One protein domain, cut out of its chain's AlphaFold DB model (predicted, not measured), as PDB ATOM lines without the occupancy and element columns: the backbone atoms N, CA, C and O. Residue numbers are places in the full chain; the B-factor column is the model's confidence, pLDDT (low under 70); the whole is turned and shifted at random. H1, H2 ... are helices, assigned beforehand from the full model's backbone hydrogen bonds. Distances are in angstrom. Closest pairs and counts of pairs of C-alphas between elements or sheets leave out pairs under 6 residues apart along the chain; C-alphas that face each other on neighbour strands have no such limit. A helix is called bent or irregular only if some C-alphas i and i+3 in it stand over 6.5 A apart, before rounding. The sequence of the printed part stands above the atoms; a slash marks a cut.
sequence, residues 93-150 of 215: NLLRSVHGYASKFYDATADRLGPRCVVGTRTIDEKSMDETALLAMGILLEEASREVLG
ATOM      1  N   ASN A  93     251.497 266.137 371.079       93.88
ATOM      2  CA  ASN A  93     252.661 266.016 371.958       93.88
ATOM      3  C   ASN A  93     253.959 266.411 371.248       93.88
ATOM      4  O   ASN A  93     254.823 267.038 371.873       93.88
ATOM      5  N   LEU A  94     254.077 266.106 369.952       93.69
ATOM      6  CA  LEU A  94     255.181 266.569 369.117       93.69
ATOM      7  C   LEU A  94     255.204 268.101 369.076       93.69
ATOM      8  O   LEU A  94     256.203 268.706 369.467       93.69
ATOM      9  N   LEU A  95     254.080 268.733 368.725       94.50
ATOM     10  CA  LEU A  95     253.966 270.196 368.678       94.50
ATOM     11  C   LEU A  95     254.282 270.851 370.027       94.50
ATOM     12  O   LEU A  95     255.015 271.839 370.083       94.50
ATOM     13  N   ARG A  96     253.790 270.291 371.139       94.25
ATOM     14  CA  ARG A  96     254.093 270.797 372.489       94.25
ATOM     15  C   ARG A  96     255.588 270.712 372.807       94.25
ATOM     16  O   ARG A  96     256.122 271.615 373.453       94.25
ATOM     17  N   SER A  97     256.252 269.649 372.364       96.00
ATOM     18  CA  SER A  97     257.686 269.443 372.591       96.00
ATOM     19  C   SER A  97     258.524 270.427 371.776       96.00
ATOM     20  O   SER A  97     259.411 271.075 372.332       96.00
ATOM     21  N   VAL A  98     258.192 270.609 370.493       94.44
ATOM     22  CA  VAL A  98     258.835 271.591 369.602       94.44
ATOM     23  C   VAL A  98     258.628 273.011 370.122       94.44
ATOM     24  O   VAL A  98     259.591 273.761 370.252       94.44
ATOM     25  N   HIS A  99     257.402 273.370 370.507       93.50
ATOM     26  CA  HIS A  99     257.105 274.686 371.073       93.50
ATOM     27  C   HIS A  99     257.862 274.932 372.385       93.50
ATOM     28  O   HIS A  99     258.462 275.988 372.570       93.50
ATOM     29  N   GLY A 100     257.884 273.947 373.289       93.19
ATOM     30  CA  GLY A 100     258.629 274.047 374.544       93.19
ATOM     31  C   GLY A 100     260.140 274.186 374.334       93.19
ATOM     32  O   GLY A 100     260.799 274.905 375.085       93.19
ATOM     33  N   TYR A 101     260.690 273.531 373.309       93.56
ATOM     34  CA  TYR A 101     262.079 273.714 372.895       93.56
ATOM     35  C   TYR A 101     262.316 275.119 372.331       93.56
ATOM     36  O   TYR A 101     263.218 275.812 372.798       93.56
ATOM     37  N   ALA A 102     261.479 275.561 371.389       91.69
ATOM     38  CA  ALA A 102     261.582 276.872 370.758       91.69
ATOM     39  C   ALA A 102     261.485 278.008 371.788       91.69
ATOM     40  O   ALA A 102     262.314 278.909 371.773       91.69
ATOM     41  N   SER A 103     260.554 277.926 372.745       88.50
ATOM     42  CA  SER A 103     260.437 278.898 373.842       88.50
ATOM     43  C   SER A 103     261.750 279.032 374.611       88.50
ATOM     44  O   SER A 103     262.281 280.130 374.726       88.50
ATOM     45  N   LYS A 104     262.331 277.913 375.064       90.38
ATOM     46  CA  LYS A 104     263.615 277.925 375.784       90.38
ATOM     47  C   LYS A 104     264.762 278.439 374.917       90.38
ATOM     48  O   LYS A 104     265.678 279.077 375.429       90.38
ATOM     49  N   PHE A 105     264.739 278.123 373.624       89.38
ATOM     50  CA  PHE A 105     265.724 278.609 372.668       89.38
ATOM     51  C   PHE A 105     265.660 280.134 372.536       89.38
ATOM     52  O   PHE A 105     266.703 280.784 372.621       89.38
ATOM     53  N   TYR A 106     264.467 280.714 372.385       86.00
ATOM     54  CA  TYR A 106     264.306 282.166 372.313       86.00
ATOM     55  C   TYR A 106     264.644 282.844 373.638       86.00
ATOM     56  O   TYR A 106     265.355 283.843 373.608       86.00
ATOM     57  N   ASP A 107     264.254 282.266 374.779       85.38
ATOM     58  CA  ASP A 107     264.624 282.781 376.105       85.38
ATOM     59  C   ASP A 107     266.155 282.868 376.250       85.38
ATOM     60  O   ASP A 107     266.717 283.926 376.532       85.38
ATOM     61  N   ALA A 108     266.862 281.775 375.945       87.56
ATOM     62  CA  ALA A 108     268.322 281.738 376.001       87.56
ATOM     63  C   ALA A 108     268.988 282.676 374.977       87.56
ATOM     64  O   ALA A 108     270.104 283.155 375.190       87.56
ATOM     65  N   THR A 109     268.335 282.921 373.843       84.62
ATOM     66  CA  THR A 109     268.833 283.817 372.793       84.62
ATOM     67  C   THR A 109     268.656 285.283 373.186       84.62
ATOM     68  O   THR A 109     269.575 286.079 372.987       84.62
ATOM     69  N   ALA A 110     267.534 285.621 373.826       82.44
ATOM     70  CA  ALA A 110     267.284 286.934 374.409       82.44
ATOM     71  C   ALA A 110     268.329 287.277 375.480       82.44
ATOM     72  O   ALA A 110     268.910 288.364 375.447       82.44
ATOM     73  N   ASP A 111     268.648 286.317 376.356       82.81
ATOM     74  CA  ASP A 111     269.685 286.474 377.384       82.81
ATOM     75  C   ASP A 111     271.073 286.743 376.778       82.81
ATOM     76  O   ASP A 111     271.840 287.558 377.294       82.81
ATOM     77  N   ARG A 112     271.410 286.074 375.667       82.94
ATOM     78  CA  ARG A 112     272.727 286.188 375.016       82.94
ATOM     79  C   ARG A 112     272.914 287.476 374.227       82.94
ATOM     80  O   ARG A 112     273.997 288.055 374.258       82.94
ATOM     81  N   LEU A 113     271.901 287.893 373.472       78.19
ATOM     82  CA  LEU A 113     272.000 289.064 372.596       78.19
ATOM     83  C   LEU A 113     271.706 290.383 373.332       78.19
ATOM     84  O   LEU A 113     272.025 291.470 372.835       78.19
ATOM     85  N   GLY A 114     271.136 290.292 374.535       73.06
ATOM     86  CA  GLY A 114     270.889 291.426 375.409       73.06
ATOM     87  C   GLY A 114     269.856 292.411 374.840       73.06
ATOM     88  O   GLY A 114     269.039 292.064 373.984       73.06
ATOM     89  N   PRO A 115     269.874 293.684 375.278       69.94
ATOM     90  CA  PRO A 115     268.802 294.650 375.006       69.94
ATOM     91  C   PRO A 115     268.649 295.038 373.526       69.94
ATOM     92  O   PRO A 115     267.696 295.725 373.174       69.94
ATOM     93  N   ARG A 116     269.558 294.603 372.644       69.44
ATOM     94  CA  ARG A 116     269.451 294.820 371.193       69.44
ATOM     95  C   ARG A 116     268.347 293.995 370.543       69.44
ATOM     96  O   ARG A 116     267.860 294.370 369.482       69.44
ATOM     97  N   CYS A 117     267.961 292.895 371.177       66.38
ATOM     98  CA  CYS A 117     266.987 291.956 370.639       66.38
ATOM     99  C   CYS A 117     265.631 292.061 371.318       66.38
ATOM    100  O   CYS A 117     264.739 291.307 370.960       66.38
ATOM    101  N   VAL A 118     265.463 292.992 372.262       66.12
ATOM    102  CA  VAL A 118     264.236 293.162 373.041       66.12
ATOM    103  C   VAL A 118     263.601 294.509 372.703       66.12
ATOM    104  O   VAL A 118     264.149 295.567 373.003       66.12
ATOM    105  N   VAL A 119     262.417 294.483 372.092       64.50
ATOM    106  CA  VAL A 119     261.570 295.663 371.887       64.50
ATOM    107  C   VAL A 119     260.534 295.699 373.009       64.50
ATOM    108  O   VAL A 119     259.543 294.966 373.016       64.50
ATOM    109  N   GLY A 120     260.769 296.563 373.997       72.44
ATOM    110  CA  GLY A 120     259.923 296.662 375.185       72.44
ATOM    111  C   GLY A 120     260.117 295.466 376.119       72.44
ATOM    112  O   GLY A 120     261.149 295.360 376.769       72.44
ATOM    113  N   THR A 121     259.113 294.593 376.210       65.38
ATOM    114  CA  THR A 121     259.149 293.358 377.019       65.38
ATOM    115  C   THR A 121     259.308 292.091 376.185       65.38
ATOM    116  O   THR A 121     259.229 291.003 376.745       65.38
ATOM    117  N   ARG A 122     259.468 292.220 374.861       62.91
ATOM    118  CA  ARG A 122     259.433 291.100 373.917       62.91
ATOM    119  C   ARG A 122     260.681 291.048 373.066       62.91
ATOM    120  O   ARG A 122     261.124 292.074 372.554       62.91
ATOM    121  N   THR A 123     261.194 289.853 372.864       69.75
ATOM    122  CA  THR A 123     262.269 289.558 371.926       69.75
ATOM    123  C   THR A 123     261.752 289.689 370.489       69.75
ATOM    124  O   THR A 123     260.627 289.288 370.196       69.75
ATOM    125  N   ILE A 124     262.551 290.254 369.580       68.12
ATOM    126  CA  ILE A 124     262.187 290.472 368.165       68.12
ATOM    127  C   ILE A 124     261.746 289.154 367.499       68.12
ATOM    128  O   ILE A 124     260.798 289.150 366.716       68.12
ATOM    129  N   ASP A 125     262.354 288.035 367.900       70.00
ATOM    130  CA  ASP A 125     262.105 286.714 367.320       70.00
ATOM    131  C   ASP A 125     260.996 285.908 368.017       70.00
ATOM    132  O   ASP A 125     260.632 284.840 367.526       70.00
ATOM    133  N   GLU A 126     260.386 286.406 369.103       66.12
ATOM    134  CA  GLU A 126     259.331 285.684 369.849       66.12
ATOM    135  C   GLU A 126     258.117 285.316 368.987       66.12
ATOM    136  O   GLU A 126     257.364 284.407 369.325       66.12
ATOM    137  N   LYS A 127     257.909 286.028 367.874       71.00
ATOM    138  CA  LYS A 127     256.794 285.785 366.954       71.00
ATOM    139  C   LYS A 127     257.177 284.956 365.723       71.00
ATOM    140  O   LYS A 127     256.327 284.731 364.873       71.00
ATOM    141  N   SER A 128     258.432 284.524 365.600       82.75
ATOM    142  CA  SER A 128     258.878 283.741 364.437       82.75
ATOM    143  C   SER A 128     258.391 282.286 364.471       82.75
ATOM    144  O   SER A 128     258.186 281.696 363.416       82.75
ATOM    145  N   MET A 129     258.130 281.736 365.663       89.19
ATOM    146  CA  MET A 129     257.503 280.423 365.855       89.19
ATOM    147  C   MET A 129     256.022 280.581 366.225       89.19
ATOM    148  O   MET A 129     255.604 280.273 367.345       89.19
ATOM    149  N   ASP A 130     255.238 281.138 365.304       90.06
ATOM    150  CA  ASP A 130     253.791 281.275 365.467       90.06
ATOM    151  C   ASP A 130     253.039 279.957 365.206       90.06
ATOM    152  O   ASP A 130     253.633 278.921 364.917       90.06
ATOM    153  N   GLU A 131     251.714 279.981 365.358       88.19
ATOM    154  CA  GLU A 131     250.839 278.811 365.190       88.19
ATOM    155  C   GLU A 131     251.051 278.134 363.826       88.19
ATOM    156  O   GLU A 131     251.140 276.909 363.742       88.19
ATOM    157  N   THR A 132     251.201 278.935 362.769       91.56
ATOM    158  CA  THR A 132     251.458 278.460 361.408       91.56
ATOM    159  C   THR A 132     252.853 277.874 361.240       91.56
ATOM    160  O   THR A 132     252.987 276.788 360.678       91.56
ATOM    161  N   ALA A 133     253.890 278.542 361.752       94.06
ATOM    162  CA  ALA A 133     255.260 278.043 361.706       94.06
ATOM    163  C   ALA A 133     255.410 276.748 362.516       94.06
ATOM    164  O   ALA A 133     256.069 275.811 362.069       94.06
ATOM    165  N   LEU A 134     254.749 276.661 363.673       93.56
ATOM    166  CA  LEU A 134     254.760 275.482 364.530       93.56
ATOM    167  C   LEU A 134     254.087 274.283 363.848       93.56
ATOM    168  O   LEU A 134     254.631 273.182 363.885       93.56
ATOM    169  N   LEU A 135     252.939 274.498 363.197       93.06
ATOM    170  CA  LEU A 135     252.263 273.462 362.411       93.06
ATOM    171  C   LEU A 135     253.118 273.002 361.228       93.06
ATOM    172  O   LEU A 135     253.320 271.802 361.060       93.06
ATOM    173  N   ALA A 136     253.670 273.938 360.452       95.12
ATOM    174  CA  ALA A 136     254.541 273.617 359.324       95.12
ATOM    175  C   ALA A 136     255.779 272.825 359.773       95.12
ATOM    176  O   ALA A 136     256.115 271.811 359.168       95.12
ATOM    177  N   MET A 137     256.419 273.234 360.872       94.56
ATOM    178  CA  MET A 137     257.561 272.523 361.446       94.56
ATOM    179  C   MET A 137     257.182 271.110 361.907       94.56
ATOM    180  O   MET A 137     257.941 270.173 361.676       94.56
ATOM    181  N   GLY A 138     256.015 270.940 362.533       94.75
ATOM    182  CA  GLY A 138     255.504 269.627 362.930       94.75
ATOM    183  C   GLY A 138     255.319 268.689 361.737       94.75
ATOM    184  O   GLY A 138     255.813 267.566 361.777       94.75
ATOM    185  N   ILE A 139     254.690 269.176 360.662       94.06
ATOM    186  CA  ILE A 139     254.497 268.416 359.416       94.06
ATOM    187  C   ILE A 139     255.850 268.023 358.815       94.06
ATOM    188  O   ILE A 139     256.069 266.860 358.495       94.06
ATOM    189  N   LEU A 140     256.783 268.973 358.709       94.94
ATOM    190  CA  LEU A 140     258.112 268.707 358.157       94.94
ATOM    191  C   LEU A 140     258.879 267.669 358.977       94.94
ATOM    192  O   LEU A 140     259.528 266.802 358.402       94.94
ATOM    193  N   LEU A 141     258.810 267.739 360.309       94.31
ATOM    194  CA  LEU A 141     259.464 266.766 361.183       94.31
ATOM    195  C   LEU A 141     258.854 265.375 361.047       94.31
ATOM    196  O   LEU A 141     259.594 264.393 361.053       94.31
ATOM    197  N   GLU A 142     257.533 265.281 360.936       91.06
ATOM    198  CA  GLU A 142     256.854 264.000 360.798       91.06
ATOM    199  C   GLU A 142     257.143 263.355 359.440       91.06
ATOM    200  O   GLU A 142     257.550 262.192 359.396       91.06
ATOM    201  N   GLU A 143     257.051 264.120 358.350       91.50
ATOM    202  CA  GLU A 143     257.357 263.637 357.001       91.50
ATOM    203  C   GLU A 143     258.836 263.276 356.845       91.50
ATOM    204  O   GLU A 143     259.153 262.189 356.363       91.50
ATOM    205  N   ALA A 144     259.753 264.111 357.343       92.56
ATOM    206  CA  ALA A 144     261.182 263.799 357.321       92.56
ATOM    207  C   ALA A 144     261.498 262.550 358.156       92.56
ATOM    208  O   ALA A 144     262.309 261.716 357.756       92.56
ATOM    209  N   SER A 145     260.841 262.375 359.306       89.19
ATOM    210  CA  SER A 145     261.017 261.173 360.127       89.19
ATOM    211  C   SER A 145     260.460 259.932 359.430       89.19
ATOM    212  O   SER A 145     261.091 258.877 359.468       89.19
ATOM    213  N   ARG A 146     259.307 260.041 358.762       87.12
ATOM    214  CA  ARG A 146     258.690 258.949 357.996       87.12
ATOM    215  C   ARG A 146     259.536 258.562 356.783       87.12
ATOM    216  O   ARG A 146     259.638 257.376 356.472       87.12
ATOM    217  N   GLU A 147     260.180 259.533 356.141       90.06
ATOM    218  CA  GLU A 147     261.139 259.307 355.059       90.06
ATOM    219  C   GLU A 147     262.401 258.593 355.567       90.06
ATOM    220  O   GLU A 147     262.785 257.560 355.018       90.06
ATOM    221  N   VAL A 148     263.010 259.092 356.649       90.50
ATOM    222  CA  VAL A 148     264.269 258.557 357.198       90.50
ATOM    223  C   VAL A 148     264.090 257.170 357.821       90.50
ATOM    224  O   VAL A 148     264.922 256.288 357.612       90.50
ATOM    225  N   LEU A 149     263.025 256.959 358.598       88.94
ATOM    226  CA  LEU A 149     262.765 255.689 359.283       88.94
ATOM    227  C   LEU A 149     262.095 254.654 358.359       88.94
ATOM    228  O   LEU A 149     262.161 253.448 358.608       88.94
ATOM    229  N   GLY A 150     261.457 255.108 357.277       84.38
ATOM    230  CA  GLY A 150     260.740 254.268 356.326       84.38
ATOM    231  C   GLY A 150     259.484 253.598 356.906       84.38
ATOM    232  O   GLY A 150     259.064 253.821 358.038       84.38
TER     233      GLY A 150
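Overview. This is residues 93 to 150 of the 215 residues of an uncharacterized protein of Chaetomium globosum (strain ATCC 6205 / CBS 148.51 / DSM 1962 / NBRC 6347 / NRRL 1970) (UniProt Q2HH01). Two long helices, H1 and H3, meet at a slant near the first end of H1, running opposite ways, and the stretch from residue 117 to 130, which holds the short H2, folds the chain back between them. H1 reaches toward one end of the long, narrow whole, while residues 143 to 150, of which 143 to 149 belong to H3, stick out freely at the other end and add to its length. The 58 printed residues hold three named helices, in the order H1, H2, H3, and no named strand, and the class is all helix. The whole is loose, with a radius of gyration of the C-alphas of 14.0 A, and spans 45 by 20 by 17 A.

Arrangement. H1, residues 93 to 116, is the longest helix by residues. It has a kink of 51 degrees near residue 110 and is irregular, with C-alphas 112 and 115 9.3 A apart. H3, residues 131 to 149, touches H1 with residues 134 to 138 alone, and H1 touches H3 with residues 94 to 99 alone. Their closest C-alphas are those of Leu 95 and Gly 138, 6.0 A apart. H1 and H3 run opposite ways at a steep tilt of 60 degrees. H2, residues 124 to 127, only just touches H1, with 3 pairs of C-alphas within 8 A, and H1 touches H2 with residues 103 to 106 alone. The closest C-alphas of H1 and H2 are those of Tyr 106 and Glu 126, 6.6 A apart. H2 is irregular, with C-alphas 124 and 127 7.2 A apart. H2 and H3 are apart. Between H1 and H2, residues 118 to 119 pair antiparallel with residues 122 to 123, a pairing too short for named strands. In H3 every O i to N i+4 pair is within hydrogen-bond range, in H1 18 of 20 are, and H2 is too short for such a pair; its 1 pair of O i and N i+3 is not within range.

Along the chain. H1 measures 33.3 A from C-alpha 93 at (252.661, 266.016, 371.958) to C-alpha 116 at (269.451, 294.820, 371.193). H2 measures 7.2 A from its first to its last C-alpha. H3 measures 26.7 A and ends at C-alpha 149, at (262.765, 255.689, 359.283).

Size, cuts and confidence. The two C-alphas farthest apart are those of Gly 120 and Gly 150, 46.4 A. Without residues 143 to 150, which stand free, the body has 50 residues and spans 36 by 16 by 14 A. The printed part has no cut. The link from H1 to H2 is short, with 7 residues, and the link from H2 to H3 is tight, with 3. The mean pLDDT of the printed part is 85.0; residues 115 to 119, 121 to 124 and 126 are under 70.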